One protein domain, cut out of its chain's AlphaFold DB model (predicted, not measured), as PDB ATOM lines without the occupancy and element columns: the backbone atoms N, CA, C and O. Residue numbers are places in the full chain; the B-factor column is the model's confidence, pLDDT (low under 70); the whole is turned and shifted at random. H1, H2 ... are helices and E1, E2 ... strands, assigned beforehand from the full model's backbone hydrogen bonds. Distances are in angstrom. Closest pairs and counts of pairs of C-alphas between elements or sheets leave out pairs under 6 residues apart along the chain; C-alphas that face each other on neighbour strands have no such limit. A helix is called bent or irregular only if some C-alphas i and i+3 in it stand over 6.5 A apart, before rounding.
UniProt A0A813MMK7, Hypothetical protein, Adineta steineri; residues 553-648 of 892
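What this domain is: This is residues 553 to 648 of the 892 residues of the protein "Hypothetical protein" of Adineta steineri (UniProt A0A813MMK7). Three helices pack together in a triangle, each touching the other two, and a small hairpin of two short strands lies past the last residues of H3 with long loops around it. The helices make one end of the domain and the hairpin with its loops the other, while the loop residues 589 to 595 stick out beyond H2. The printed part has 96 residues, with the named elements in the order H1, H2, H3, E1, E2; the two strands are antiparallel. The class is mostly helix, though under half of the residues, 41 of 96, are in named elements. The whole is compact, with a radius of gyration of the C-alphas of 14.2 A, and spans 42 by 34 by 20 A.

How they stand to each other: H1, residues 553 to 563, touches H2, residues 572 to 588, at a shallow tilt of 19 degrees, opposite ways, as a helical hairpin; their closest C-alphas, of Lys 555 and Val 581, are 6.5 A apart. H3, residues 601 to 607, touches H1 at a shallow tilt of 31 degrees, the same way, with the C-alphas of Tyr 557 and Leu 603 closest at 6.9 A. H2 and H3 form a second helical hairpin, opposite ways at a tilt of 36 degrees, only just steep. H2 touches H3 with residues 577 to 581 alone, the closest C-alphas being those of Ile 577 and Ile 602, 6.1 A apart. Every O i to N i+4 pair is within hydrogen-bond range in H3, against 4 of 7 in H1 and 12 of 13 in H2. E1, residues 623 to 625, and E2, residues 633 to 635, form an antiparallel hairpin, with N 624 and O 634 as well as N 634 and O 624 2.9 A apart, within hydrogen-bond range. The closest C-alphas of H3 and E1, of Lys 607 and Ala 625, are 4.9 A apart. E2 is apart from H3, and both strands are apart from H1 and H2.

Where its parts are: H1 begins at C-alpha 553, (220.330, 222.736, 178.436), and is 15.4 A long; it is only just irregular, with C-alphas 555 and 558 6.8 A apart. H2 is the longest helix, 24.7 A from C-alpha 572 at (242.161, 225.947, 174.289) to C-alpha 588. H3 is 10.1 A long, E1 7.2 A and E2 7.3 A, ending at C-alpha 635, (232.223, 208.305, 162.536).

The domain as a whole: The two C-alphas farthest apart, of Lys 590 and His 616, are 44.3 A from each other. The printed part has no cut. The links H2 to H3, of 12 residues, and H3 to E1, of 15 residues, are long; H1 to H2 and E1 to E2 are short. Residues 636 to 648 hold no named element. The mean pLDDT of the printed part is 84.6, and residues 609 to 621 are under 70.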
ATOM      1  N   THR A 553     219.703 223.778 179.263       92.88
ATOM      2  CA  THR A 553     220.330 222.736 178.436       92.88
ATOM      3  C   THR A 553     221.643 223.221 177.824       92.88
ATOM      4  O   THR A 553     222.688 222.610 178.040       92.88
ATOM      5  N   HIS A 554     221.660 224.380 177.161       92.19
ATOM      6  CA  HIS A 554     222.892 224.882 176.546       92.19
ATOM      7  C   HIS A 554     223.977 225.272 177.561       92.19
ATOM      8  O   HIS A 554     225.169 225.122 177.274       92.19
ATOM      9  N   LYS A 555     223.584 225.746 178.751       90.69
ATOM     10  CA  LYS A 555     224.514 226.060 179.848       90.69
ATOM     11  C   LYS A 555     225.147 224.812 180.458       90.69
ATOM     12  O   LYS A 555     226.301 224.872 180.878       90.69
ATOM     13  N   SER A 556     224.423 223.694 180.482       95.31
ATOM     14  CA  SER A 556     224.890 222.431 181.064       95.31
ATOM     15  C   SER A 556     225.994 221.748 180.244       95.31
ATOM     16  O   SER A 556     226.854 221.079 180.811       95.31
ATOM     17  N   TYR A 557     226.029 221.957 178.922       95.62
ATOM     18  CA  TYR A 557     226.899 221.191 178.028       95.62
ATOM     19  C   TYR A 557     228.389 221.272 178.374       95.62
ATOM     20  O   TYR A 557     229.069 220.252 178.410       95.62
ATOM     21  N   LEU A 558     228.926 222.475 178.609       95.00
ATOM     22  CA  LEU A 558     230.348 222.638 178.927       95.00
ATOM     23  C   LEU A 558     230.734 222.024 180.286       95.00
ATOM     24  O   LEU A 558     231.687 221.246 180.302       95.00
ATOM     25  N   PRO A 559     230.062 222.338 181.411       94.62
ATOM     26  CA  PRO A 559     230.408 221.733 182.695       94.62
ATOM     27  C   PRO A 559     230.204 220.211 182.700       94.62
ATOM     28  O   PRO A 559     231.077 219.506 183.201       94.62
ATOM     29  N   PHE A 560     229.150 219.696 182.058       95.31
ATOM     30  CA  PHE A 560     228.944 218.253 181.897       95.31
ATOM     31  C   PHE A 560     230.074 217.599 181.086       95.31
ATOM     32  O   PHE A 560     230.626 216.573 181.486       95.31
ATOM     33  N   ALA A 561     230.478 218.220 179.974       93.75
ATOM     34  CA  ALA A 561     231.587 217.742 179.153       93.75
ATOM     35  C   ALA A 561     232.934 217.777 179.894       93.75
ATOM     36  O   ALA A 561     233.778 216.916 179.661       93.75
ATOM     37  N   VAL A 562     233.158 218.751 180.781       92.88
ATOM     38  CA  VAL A 562     234.362 218.785 181.626       92.88
ATOM     39  C   VAL A 562     234.332 217.668 182.664       92.88
ATOM     40  O   VAL A 562     235.315 216.942 182.794       92.88
ATOM     41  N   ALA A 563     233.210 217.501 183.364       91.56
ATOM     42  CA  ALA A 563     233.055 216.484 184.401       91.56
ATOM     43  C   ALA A 563     233.216 215.057 183.860       91.56
ATOM     44  O   ALA A 563     233.793 214.204 184.527       91.56
ATOM     45  N   ASN A 564     232.781 214.828 182.621       90.06
ATOM     46  CA  ASN A 564     232.885 213.537 181.946       90.06
ATOM     47  C   ASN A 564     234.118 213.406 181.044       90.06
ATOM     48  O   ASN A 564     234.170 212.530 180.185       90.06
ATOM     49  N   ASN A 565     235.125 214.268 181.215       86.88
ATOM     50  CA  ASN A 565     236.381 214.183 180.472       86.88
ATOM     51  C   ASN A 565     236.194 214.210 178.936       86.88
ATOM     52  O   ASN A 565     236.987 213.634 178.203       86.88
ATOM     53  N   LEU A 566     235.185 214.895 178.407       86.62
ATOM     54  CA  LEU A 566     235.098 215.206 176.973       86.62
ATOM     55  C   LEU A 566     235.880 216.484 176.637       86.62
ATOM     56  O   LEU A 566     236.405 216.643 175.538       86.62
ATOM     57  N   VAL A 567     235.991 217.407 177.598       89.44
ATOM     58  CA  VAL A 567     236.728 218.668 177.456       89.44
ATOM     59  C   VAL A 567     237.636 218.872 178.663       89.44
ATOM     60  O   VAL A 567     237.183 218.906 179.798       89.44
ATOM     61  N   VAL A 568     238.932 219.083 178.434       87.69
ATOM     62  CA  VAL A 568     239.873 219.381 179.526       87.69
ATOM     63  C   VAL A 568     239.656 220.814 180.027       87.69
ATOM     64  O   VAL A 568     239.706 221.761 179.231       87.69
ATOM     65  N   GLN A 569     239.449 220.982 181.337       88.75
ATOM     66  CA  GLN A 569     239.294 222.285 181.996       88.75
ATOM     67  C   GLN A 569     240.453 223.231 181.636       88.75
ATOM     68  O   GLN A 569     241.613 222.826 181.617       88.75
ATOM     69  N   ASN A 570     240.149 224.502 181.346       88.06
ATOM     70  CA  ASN A 570     241.126 225.534 180.953       88.06
ATOM     71  C   ASN A 570     241.957 225.231 179.682       88.06
ATOM     72  O   ASN A 570     242.909 225.949 179.382       88.06
ATOM     73  N   SER A 571     241.610 224.210 178.894       85.62
ATOM     74  CA  SER A 571     242.231 223.980 177.583       85.62
ATOM     75  C   SER A 571     241.834 225.045 176.549       85.62
ATOM     76  O   SER A 571     240.849 225.774 176.702       85.62
ATOM     77  N   TYR A 572     242.556 225.102 175.424       84.12
ATOM     78  CA  TYR A 572     242.161 225.947 174.289       84.12
ATOM     79  C   TYR A 572     240.718 225.660 173.833       84.12
ATOM     80  O   TYR A 572     239.941 226.585 173.585       84.12
ATOM     81  N   LEU A 573     240.339 224.378 173.769       87.62
ATOM     82  CA  LEU A 573     238.989 223.962 173.401       87.62
ATOM     83  C   LEU A 573     237.947 224.439 174.424       87.62
ATOM     84  O   LEU A 573     236.926 224.992 174.016       87.62
ATOM     85  N   TYR A 574     238.239 224.320 175.724       91.75
ATOM     86  CA  TYR A 574     237.391 224.839 176.802       91.75
ATOM     87  C   TYR A 574     237.075 226.325 176.601       91.75
ATOM     88  O   TYR A 574     235.907 226.700 176.516       91.75
ATOM     89  N   TYR A 575     238.090 227.180 176.422       89.94
ATOM     90  CA  TYR A 575     237.858 228.615 176.207       89.94
ATOM     91  C   TYR A 575     237.058 228.890 174.925       89.94
ATOM     92  O   TYR A 575     236.189 229.765 174.895       89.94
ATOM     93  N   ARG A 576     237.301 228.114 173.864       91.75
ATOM     94  CA  ARG A 576     236.596 228.226 172.577       91.75
ATOM     95  C   ARG A 576     235.130 227.797 172.644       91.75
ATOM     96  O   ARG A 576     234.354 228.272 171.805       91.75
ATOM     97  N   ILE A 577     234.771 226.892 173.549       93.12
ATOM     98  CA  ILE A 577     233.383 226.508 173.832       93.12
ATOM     99  C   ILE A 577     232.759 227.531 174.785       93.12
ATOM    100  O   ILE A 577     231.688 228.043 174.483       93.12
ATOM    101  N   ASN A 578     233.460 227.940 175.844       92.88
ATOM    102  CA  ASN A 578     232.976 228.923 176.819       92.88
ATOM    103  C   ASN A 578     232.585 230.265 176.167       92.88
ATOM    104  O   ASN A 578     231.545 230.834 176.476       92.88
ATOM    105  N   ILE A 579     233.360 230.754 175.189       91.56
ATOM    106  CA  ILE A 579     232.983 231.950 174.408       91.56
ATOM    107  C   ILE A 579     231.640 231.755 173.683       91.56
ATOM    108  O   ILE A 579     230.871 232.705 173.558       91.56
ATOM    109  N   LYS A 580     231.356 230.548 173.183       94.06
ATOM    110  CA  LYS A 580     230.081 230.242 172.519       94.06
ATOM    111  C   LYS A 580     228.939 230.121 173.518       94.06
ATOM    112  O   LYS A 580     227.893 230.691 173.247       94.06
ATOM    113  N   VAL A 581     229.169 229.485 174.668       93.00
ATOM    114  CA  VAL A 581     228.205 229.457 175.779       93.00
ATOM    115  C   VAL A 581     227.816 230.885 176.156       93.00
ATOM    116  O   VAL A 581     226.649 231.229 176.052       93.00
ATOM    117  N   LYS A 582     228.778 231.780 176.410       90.88
ATOM    118  CA  LYS A 582     228.490 233.193 176.727       90.88
ATOM    119  C   LYS A 582     227.713 233.934 175.633       90.88
ATOM    120  O   LYS A 582     226.899 234.803 175.930       90.88
ATOM    121  N   ARG A 583     227.969 233.628 174.355       93.06
ATOM    122  CA  ARG A 583     227.214 234.208 173.228       93.06
ATOM    123  C   ARG A 583     225.777 233.696 173.185       93.06
ATOM    124  O   ARG A 583     224.875 234.500 172.984       93.06
ATOM    125  N   CYS A 584     225.590 232.397 173.392       92.88
ATOM    126  CA  CYS A 584     224.285 231.756 173.515       92.88
ATOM    127  C   CYS A 584     223.494 232.349 174.691       92.88
ATOM    128  O   CYS A 584     222.381 232.820 174.502       92.88
ATOM    129  N   GLU A 585     224.108 232.458 175.872       89.75
ATOM    130  CA  GLU A 585     223.495 233.092 177.045       89.75
ATOM    131  C   GLU A 585     223.090 234.543 176.775       89.75
ATOM    132  O   GLU A 585     221.992 234.959 177.135       89.75
ATOM    133  N   HIS A 586     223.953 235.320 176.113       89.38
ATOM    134  CA  HIS A 586     223.626 236.693 175.749       89.38
ATOM    135  C   HIS A 586     222.448 236.774 174.764       89.38
ATOM    136  O   HIS A 586     221.609 237.662 174.912       89.38
ATOM    137  N   ALA A 587     222.365 235.871 173.783       90.88
ATOM    138  CA  ALA A 587     221.235 235.808 172.857       90.88
ATOM    139  C   ALA A 587     219.933 235.474 173.603       90.88
ATOM    140  O   ALA A 587     218.992 236.268 173.578       90.88
ATOM    141  N   LEU A 588     219.946 234.394 174.389       87.81
ATOM    142  CA  LEU A 588     218.792 233.929 175.163       87.81
ATOM    143  C   LEU A 588     218.352 234.910 176.261       87.81
ATOM    144  O   LEU A 588     217.187 234.920 176.643       87.81
ATOM    145  N   SER A 589     219.248 235.777 176.754       87.12
ATOM    146  CA  SER A 589     218.884 236.829 177.717       87.12
ATOM    147  C   SER A 589     217.989 237.926 177.131       87.12
ATOM    148  O   SER A 589     217.348 238.653 177.886       87.12
ATOM    149  N   LYS A 590     217.954 238.072 175.799       86.62
ATOM    150  CA  LYS A 590     217.096 239.051 175.113       86.62
ATOM    151  C   LYS A 590     215.707 238.481 174.878       86.62
ATOM    152  O   LYS A 590     214.714 239.140 175.166       86.62
ATOM    153  N   GLN A 591     215.664 237.266 174.346       84.69
ATOM    154  CA  GLN A 591     214.449 236.523 174.072       84.69
ATOM    155  C   GLN A 591     214.787 235.036 174.084       84.69
ATOM    156  O   GLN A 591     215.771 234.612 173.480       84.69
ATOM    157  N   VAL A 592     213.977 234.249 174.786       88.00
ATOM    158  CA  VAL A 592     214.153 232.799 174.831       88.00
ATOM    159  C   VAL A 592     213.385 232.185 173.668       88.00
ATOM    160  O   VAL A 592     212.162 232.303 173.607       88.00
ATOM    161  N   HIS A 593     214.113 231.522 172.774       88.81
ATOM    162  CA  HIS A 593     213.567 230.729 171.676       88.81
ATOM    163  C   HIS A 593     213.808 229.238 171.933       88.81
ATOM    164  O   HIS A 593     214.753 228.873 172.637       88.81
ATOM    165  N   VAL A 594     212.965 228.379 171.349       91.44
ATOM    166  CA  VAL A 594     213.165 226.920 171.383       91.44
ATOM    167  C   VAL A 594     214.449 226.541 170.638       91.44
ATOM    168  O   VAL A 594     215.276 225.804 171.172       91.44
ATOM    169  N   PHE A 595     214.653 227.128 169.454       90.88
ATOM    170  CA  PHE A 595     215.882 227.019 168.669       90.88
ATOM    171  C   PHE A 595     216.626 228.357 168.655       90.88
ATOM    172  O   PHE A 595     216.055 229.387 168.299       90.88
ATOM    173  N   GLU A 596     217.914 228.355 169.013       89.31
ATOM    174  CA  GLU A 596     218.742 229.565 169.046       89.31
ATOM    175  C   GLU A 596     220.082 229.336 168.340       89.31
ATOM    176  O   GLU A 596     220.977 228.657 168.849       89.31
ATOM    177  N   LYS A 597     220.258 230.000 167.191       88.44
ATOM    178  CA  LYS A 597     221.429 229.851 166.310       88.44
ATOM    179  C   LYS A 597     222.757 230.140 167.003       88.44
ATOM    180  O   LYS A 597     223.794 229.561 166.663       88.44
ATOM    181  N   ALA A 598     222.771 231.053 167.977       88.75
ATOM    182  CA  ALA A 598     223.975 231.335 168.756       88.75
ATOM    183  C   ALA A 598     224.467 230.109 169.557       88.75
ATOM    184  O   ALA A 598     225.657 230.034 169.893       88.75
ATOM    185  N   CYS A 599     223.578 229.152 169.828       90.62
ATOM    186  CA  CYS A 599     223.801 227.983 170.664       90.62
ATOM    187  C   CYS A 599     224.173 226.709 169.876       90.62
ATOM    188  O   CYS A 599     224.988 225.929 170.377       90.62
ATOM    189  N   ASP A 600     223.707 226.542 168.629       85.88
ATOM    190  CA  ASP A 600     223.839 225.316 167.801       85.88
ATOM    191  C   ASP A 600     225.255 224.716 167.771       85.88
ATOM    192  O   ASP A 600     225.493 223.507 167.795       85.88
ATOM    193  N   SER A 601     226.253 225.595 167.734       88.00
ATOM    194  CA  SER A 601     227.655 225.203 167.587       88.00
ATOM    195  C   SER A 601     228.345 224.748 168.882       88.00
ATOM    196  O   SER A 601     229.522 224.378 168.830       88.00
ATOM    197  N   ILE A 602     227.674 224.816 170.039       92.69
ATOM    198  CA  ILE A 602     228.225 224.377 171.334       92.69
ATOM    199  C   ILE A 602     228.368 222.856 171.333       92.69
ATOM    200  O   ILE A 602     229.490 222.353 171.429       92.69
ATOM    201  N   LEU A 603     227.255 222.143 171.140       92.19
ATOM    202  CA  LEU A 603     227.222 220.681 171.126       92.19
ATOM    203  C   LEU A 603     228.126 220.122 170.022       92.19
ATOM    204  O   LEU A 603     228.919 219.218 170.267       92.19
ATOM    205  N   GLN A 604     228.094 220.721 168.827       90.00
ATOM    206  CA  GLN A 604     228.956 220.311 167.713       90.00
ATOM    207  C   GLN A 604     230.446 220.382 168.068       90.00
ATOM    208  O   GLN A 604     231.201 219.460 167.775       90.00
ATOM    209  N   LYS A 605     230.894 221.429 168.770       89.06
ATOM    210  CA  LYS A 605     232.293 221.504 169.215       89.06
ATOM    211  C   LYS A 605     232.662 220.461 170.263       89.06
ATOM    212  O   LYS A 605     233.813 220.036 170.277       89.06
ATOM    213  N   ILE A 606     231.730 220.099 171.143       89.81
ATOM    214  CA  ILE A 606     231.967 219.084 172.173       89.81
ATOM    215  C   ILE A 606     232.083 217.711 171.516       89.81
ATOM    216  O   ILE A 606     233.075 217.026 171.733       89.81
ATOM    217  N   LYS A 607     231.151 217.345 170.634       88.25
ATOM    218  CA  LYS A 607     231.187 216.060 169.914       88.25
ATOM    219  C   LYS A 607     232.433 215.927 169.033       88.25
ATOM    220  O   LYS A 607     233.085 214.883 169.020       88.25
ATOM    221  N   ASN A 608     232.823 217.022 168.375       83.00
ATOM    222  CA  ASN A 608     233.998 217.091 167.498       83.00
ATOM    223  C   ASN A 608     235.322 217.226 168.247       83.00
ATOM    224  O   ASN A 608     236.372 217.268 167.605       83.00
ATOM    225  N   SER A 609     235.299 217.311 169.580       68.75
ATOM    226  CA  SER A 609     236.529 217.269 170.366       68.75
ATOM    227  C   SER A 609     237.323 215.989 170.080       68.75
ATOM    228  O   SER A 609     238.538 216.008 170.192       68.75
ATOM    229  N   GLY A 610     236.678 214.935 169.564       58.06
ATOM    230  CA  GLY A 610     237.278 213.622 169.363       58.06
ATOM    231  C   GLY A 610     237.200 212.831 170.663       58.06
ATOM    232  O   GLY A 610     237.042 213.404 171.736       58.06
ATOM    233  N   ALA A 611     237.306 211.507 170.590       53.91
ATOM    234  CA  ALA A 611     237.382 210.628 171.758       53.91
ATOM    235  C   ALA A 611     238.718 210.820 172.519       53.91
ATOM    236  O   ALA A 611     239.494 209.879 172.676       53.91
ATOM    237  N   ILE A 612     239.031 212.054 172.937       47.44
ATOM    238  CA  ILE A 612     240.342 212.479 173.447       47.44
ATOM    239  C   ILE A 612     240.752 211.670 174.685       47.44
ATOM    240  O   ILE A 612     241.948 211.490 174.909       47.44
ATOM    241  N   ASN A 613     239.801 211.113 175.441       45.59
ATOM    242  CA  ASN A 613     240.092 210.505 176.739       45.59
ATOM    243  C   ASN A 613     239.864 208.995 176.853       45.59
ATOM    244  O   ASN A 613     240.090 208.438 177.924       45.59
ATOM    245  N   ASN A 614     239.593 208.287 175.751       45.16
ATOM    246  CA  ASN A 614     239.951 206.872 175.733       45.16
ATOM    247  C   ASN A 614     241.466 206.792 175.520       45.16
ATOM    248  O   ASN A 614     241.945 206.858 174.388       45.16
ATOM    249  N   HIS A 615     242.221 206.627 176.613       43.78
ATOM    250  CA  HIS A 615     243.681 206.432 176.621       43.78
ATOM    251  C   HIS A 615     244.171 205.334 175.647       43.78
ATOM    252  O   HIS A 615     245.353 205.284 175.319       43.78
ATOM    253  N   HIS A 616     243.267 204.500 175.120       45.59
ATOM    254  CA  HIS A 616     243.537 203.472 174.117       45.59
ATOM    255  C   HIS A 616     243.263 203.864 172.645       45.59
ATOM    256  O   HIS A 616     243.567 203.067 171.760       45.59
ATOM    257  N   LYS A 617     242.706 205.049 172.333       46.75
ATOM    258  CA  LYS A 617     242.272 205.412 170.959       46.75
ATOM    259  C   LYS A 617     242.617 206.848 170.506       46.75
ATOM    260  O   LYS A 617     241.966 207.374 169.608       46.75
ATOM    261  N   GLN A 618     243.675 207.471 171.031       42.47
ATOM    262  CA  GLN A 618     244.050 208.870 170.719       42.47
ATOM    263  C   GLN A 618     244.475 209.188 169.258       42.47
ATOM    264  O   GLN A 618     244.863 210.317 168.980       42.47
ATOM    265  N   ASN A 619     244.369 208.263 168.293       41.88
ATOM    266  CA  ASN A 619     244.891 208.457 166.925       41.88
ATOM    267  C   ASN A 619     243.902 208.197 165.770       41.88
ATOM    268  O   ASN A 619     244.317 208.191 164.609       41.88
ATOM    269  N   GLN A 620     242.603 208.000 166.020       53.53
ATOM    270  CA  GLN A 620     241.652 207.738 164.927       53.53
ATOM    271  C   GLN A 620     241.075 209.040 164.349       53.53
ATOM    272  O   GLN A 620     240.021 209.517 164.766       53.53
ATOM    273  N   LYS A 621     241.781 209.619 163.363       63.94
ATOM    274  CA  LYS A 621     241.239 210.691 162.508       63.94
ATOM    275  C   LYS A 621     239.867 210.262 161.964       63.94
ATOM    276  O   LYS A 621     239.750 209.176 161.409       63.94
ATOM    277  N   GLY A 622     238.855 211.123 162.103       75.31
ATOM    278  CA  GLY A 622     237.506 210.882 161.570       75.31
ATOM    279  C   GLY A 622     236.495 210.262 162.544       75.31
ATOM    280  O   GLY A 622     235.451 209.806 162.085       75.31
ATOM    281  N   ARG A 623     236.764 210.247 163.860       83.94
ATOM    282  CA  ARG A 623     235.794 209.844 164.902       83.94
ATOM    283  C   ARG A 623     235.396 211.004 165.817       83.94
ATOM    284  O   ARG A 623     236.176 211.934 166.018       83.94
ATOM    285  N   CYS A 624     234.206 210.917 166.398       87.56
ATOM    286  CA  CYS A 624     233.630 211.861 167.358       87.56
ATOM    287  C   CYS A 624     232.883 211.115 168.474       87.56
ATOM    288  O   CYS A 624     232.593 209.925 168.343       87.56
ATOM    289  N   ALA A 625     232.596 211.806 169.580       88.88
ATOM    290  CA  ALA A 625     231.771 211.249 170.652       88.88
ATOM    291  C   ALA A 625     230.326 211.053 170.166       88.88
ATOM    292  O   ALA A 625     229.800 211.915 169.454       88.88
ATOM    293  N   ASN A 626     229.697 209.943 170.555       92.81
ATOM    294  CA  ASN A 626     228.269 209.741 170.333       92.81
ATOM    295  C   ASN A 626     227.486 210.674 171.270       92.81
ATOM    296  O   ASN A 626     227.702 210.689 172.478       92.81
ATOM    297  N   MET A 627     226.596 211.490 170.705       94.88
ATOM    298  CA  MET A 627     225.818 212.460 171.482       94.88
ATOM    299  C   MET A 627     224.707 211.858 172.334       94.88
ATOM    300  O   MET A 627     224.225 212.531 173.238       94.88
ATOM    301  N   TYR A 628     224.318 210.622 172.040       96.94
ATOM    302  CA  TYR A 628     223.288 209.894 172.765       96.94
ATOM    303  C   TYR A 628     223.870 209.037 173.897       96.94
ATOM    304  O   TYR A 628     223.162 208.722 174.845       96.94
ATOM    305  N   ASP A 629     225.159 208.690 173.831       96.19
ATOM    306  CA  ASP A 629     225.889 208.012 174.905       96.19
ATOM    307  C   ASP A 629     227.378 208.364 174.831       96.19
ATOM    308  O   ASP A 629     228.103 207.900 173.945       96.19
ATOM    309  N   ILE A 630     227.865 209.155 175.785       92.88
ATOM    310  CA  ILE A 630     229.255 209.635 175.796       92.88
ATOM    311  C   ILE A 630     230.298 208.534 176.027       92.88
ATOM    312  O   ILE A 630     231.494 208.783 175.857       92.88
ATOM    313  N   ARG A 631     229.874 207.323 176.408       91.56
ATOM    314  CA  ARG A 631     230.746 206.144 176.518       91.56
ATOM    315  C   ARG A 631     231.059 205.544 175.147       91.56
ATOM    316  O   ARG A 631     232.022 204.785 175.014       91.56
ATOM    317  N   LEU A 632     230.266 205.882 174.128       91.50
ATOM    318  CA  LEU A 632     230.386 205.394 172.758       91.50
ATOM    319  C   LEU A 632     231.022 206.444 171.830       91.50
ATOM    320  O   LEU A 632     231.021 207.650 172.084       91.50
ATOM    321  N   ASP A 633     231.565 205.976 170.707       87.75
ATOM    322  CA  ASP A 633     232.120 206.811 169.643       87.75
ATOM    323  C   ASP A 633     231.540 206.434 168.271       87.75
ATOM    324  O   ASP A 633     231.136 205.296 168.030       87.75
ATOM    325  N   ASP A 634     231.519 207.392 167.347       88.44
ATOM    326  CA  ASP A 634     230.982 207.213 165.995       88.44
ATOM    327  C   ASP A 634     231.869 207.919 164.954       88.44
ATOM    328  O   ASP A 634     232.789 208.677 165.274       88.44
ATOM    329  N   THR A 635     231.624 207.626 163.682       88.69
ATOM    330  CA  THR A 635     232.223 208.305 162.536       88.69
ATOM    331  C   THR A 635     231.788 209.766 162.474       88.69
ATOM    332  O   THR A 635     230.634 210.106 162.712       88.69
ATOM    333  N   TYR A 636     232.718 210.652 162.138       83.81
ATOM    334  CA  TYR A 636     232.406 212.044 161.837       83.81
ATOM    335  C   TYR A 636     231.894 212.160 160.388       83.81
ATOM    336  O   TYR A 636     232.524 211.579 159.499       83.81
ATOM    337  N   PRO A 637     230.813 212.917 160.109       86.44
ATOM    338  CA  PRO A 637     230.083 213.819 161.014       86.44
ATOM    339  C   PRO A 637     228.867 213.205 161.738       86.44
ATOM    340  O   PRO A 637     228.114 213.951 162.352       86.44
ATOM    341  N   LYS A 638     228.668 211.882 161.683       89.25
ATOM    342  CA  LYS A 638     227.479 211.192 162.216       89.25
ATOM    343  C   LYS A 638     227.336 211.278 163.736       89.25
ATOM    344  O   LYS A 638     226.250 211.568 164.221       89.25
ATOM    345  N   CYS A 639     228.421 211.100 164.488       89.94
ATOM    346  CA  CYS A 639     228.508 211.427 165.922       89.94
ATOM    347  C   CYS A 639     227.313 210.970 166.788       89.94
ATOM    348  O   CYS A 639     226.897 211.691 167.700       89.94
ATOM    349  N   GLY A 640     226.764 209.786 166.502       90.75
ATOM    350  CA  GLY A 640     225.592 209.217 167.169       90.75
ATOM    351  C   GLY A 640     224.456 208.842 166.220       90.75
ATOM    352  O   GLY A 640     223.661 207.981 166.563       90.75
ATOM    353  N   GLU A 641     224.401 209.398 165.008       89.25
ATOM    354  CA  GLU A 641     223.350 209.077 164.023       89.25
ATOM    355  C   GLU A 641     223.352 207.608 163.562       89.25
ATOM    356  O   GLU A 641     222.336 207.118 163.081       89.25
ATOM    357  N   ASN A 642     224.470 206.885 163.698       89.25
ATOM    358  CA  ASN A 642     224.517 205.448 163.392       89.25
ATOM    359  C   ASN A 642     224.069 204.556 164.569       89.25
ATOM    360  O   ASN A 642     224.137 203.328 164.459       89.25
ATOM    361  N   TRP A 643     223.689 205.148 165.704       91.94
ATOM    362  CA  TRP A 643     223.294 204.441 166.920       91.94
ATOM    363  C   TRP A 643     221.767 204.519 167.149       91.94
ATOM    364  O   TRP A 643     221.172 205.561 166.876       91.94
ATOM    365  N   PRO A 644     221.141 203.455 167.693       93.56
ATOM    366  CA  PRO A 644     221.735 202.141 167.934       93.56
ATOM    367  C   PRO A 644     221.934 201.314 166.646       93.56
ATOM    368  O   PRO A 644     221.210 201.501 165.663       93.56
ATOM    369  N   PRO A 645     222.915 200.385 166.613       88.94
ATOM    370  CA  PRO A 645     223.274 199.629 165.407       88.94
ATOM    371  C   PRO A 645     222.127 198.831 164.773       88.94
ATOM    372  O   PRO A 645     222.176 198.533 163.574       88.94
ATOM    373  N   GLU A 646     221.122 198.460 165.567       86.56
ATOM    374  CA  GLU A 646     219.958 197.683 165.149       86.56
ATOM    375  C   GLU A 646     218.926 198.512 164.368       86.56
ATOM    376  O   GLU A 646     218.137 197.930 163.620       86.56
ATOM    377  N   LEU A 647     218.949 199.853 164.448       88.94
ATOM    378  CA  LEU A 647     217.977 200.699 163.737       88.94
ATOM    379  C   LEU A 647     218.013 200.502 162.224       88.94
ATOM    380  O   LEU A 647     216.972 200.549 161.578       88.94
ATOM    381  N   LYS A 648     219.170 200.172 161.644       91.31
ATOM    382  CA  LYS A 648     219.254 199.836 160.212       91.31
ATOM    383  C   LYS A 648     218.368 198.639 159.834       91.31
ATOM    384  O   LYS A 648     217.895 198.568 158.698       91.31
TER     385      LYS A 648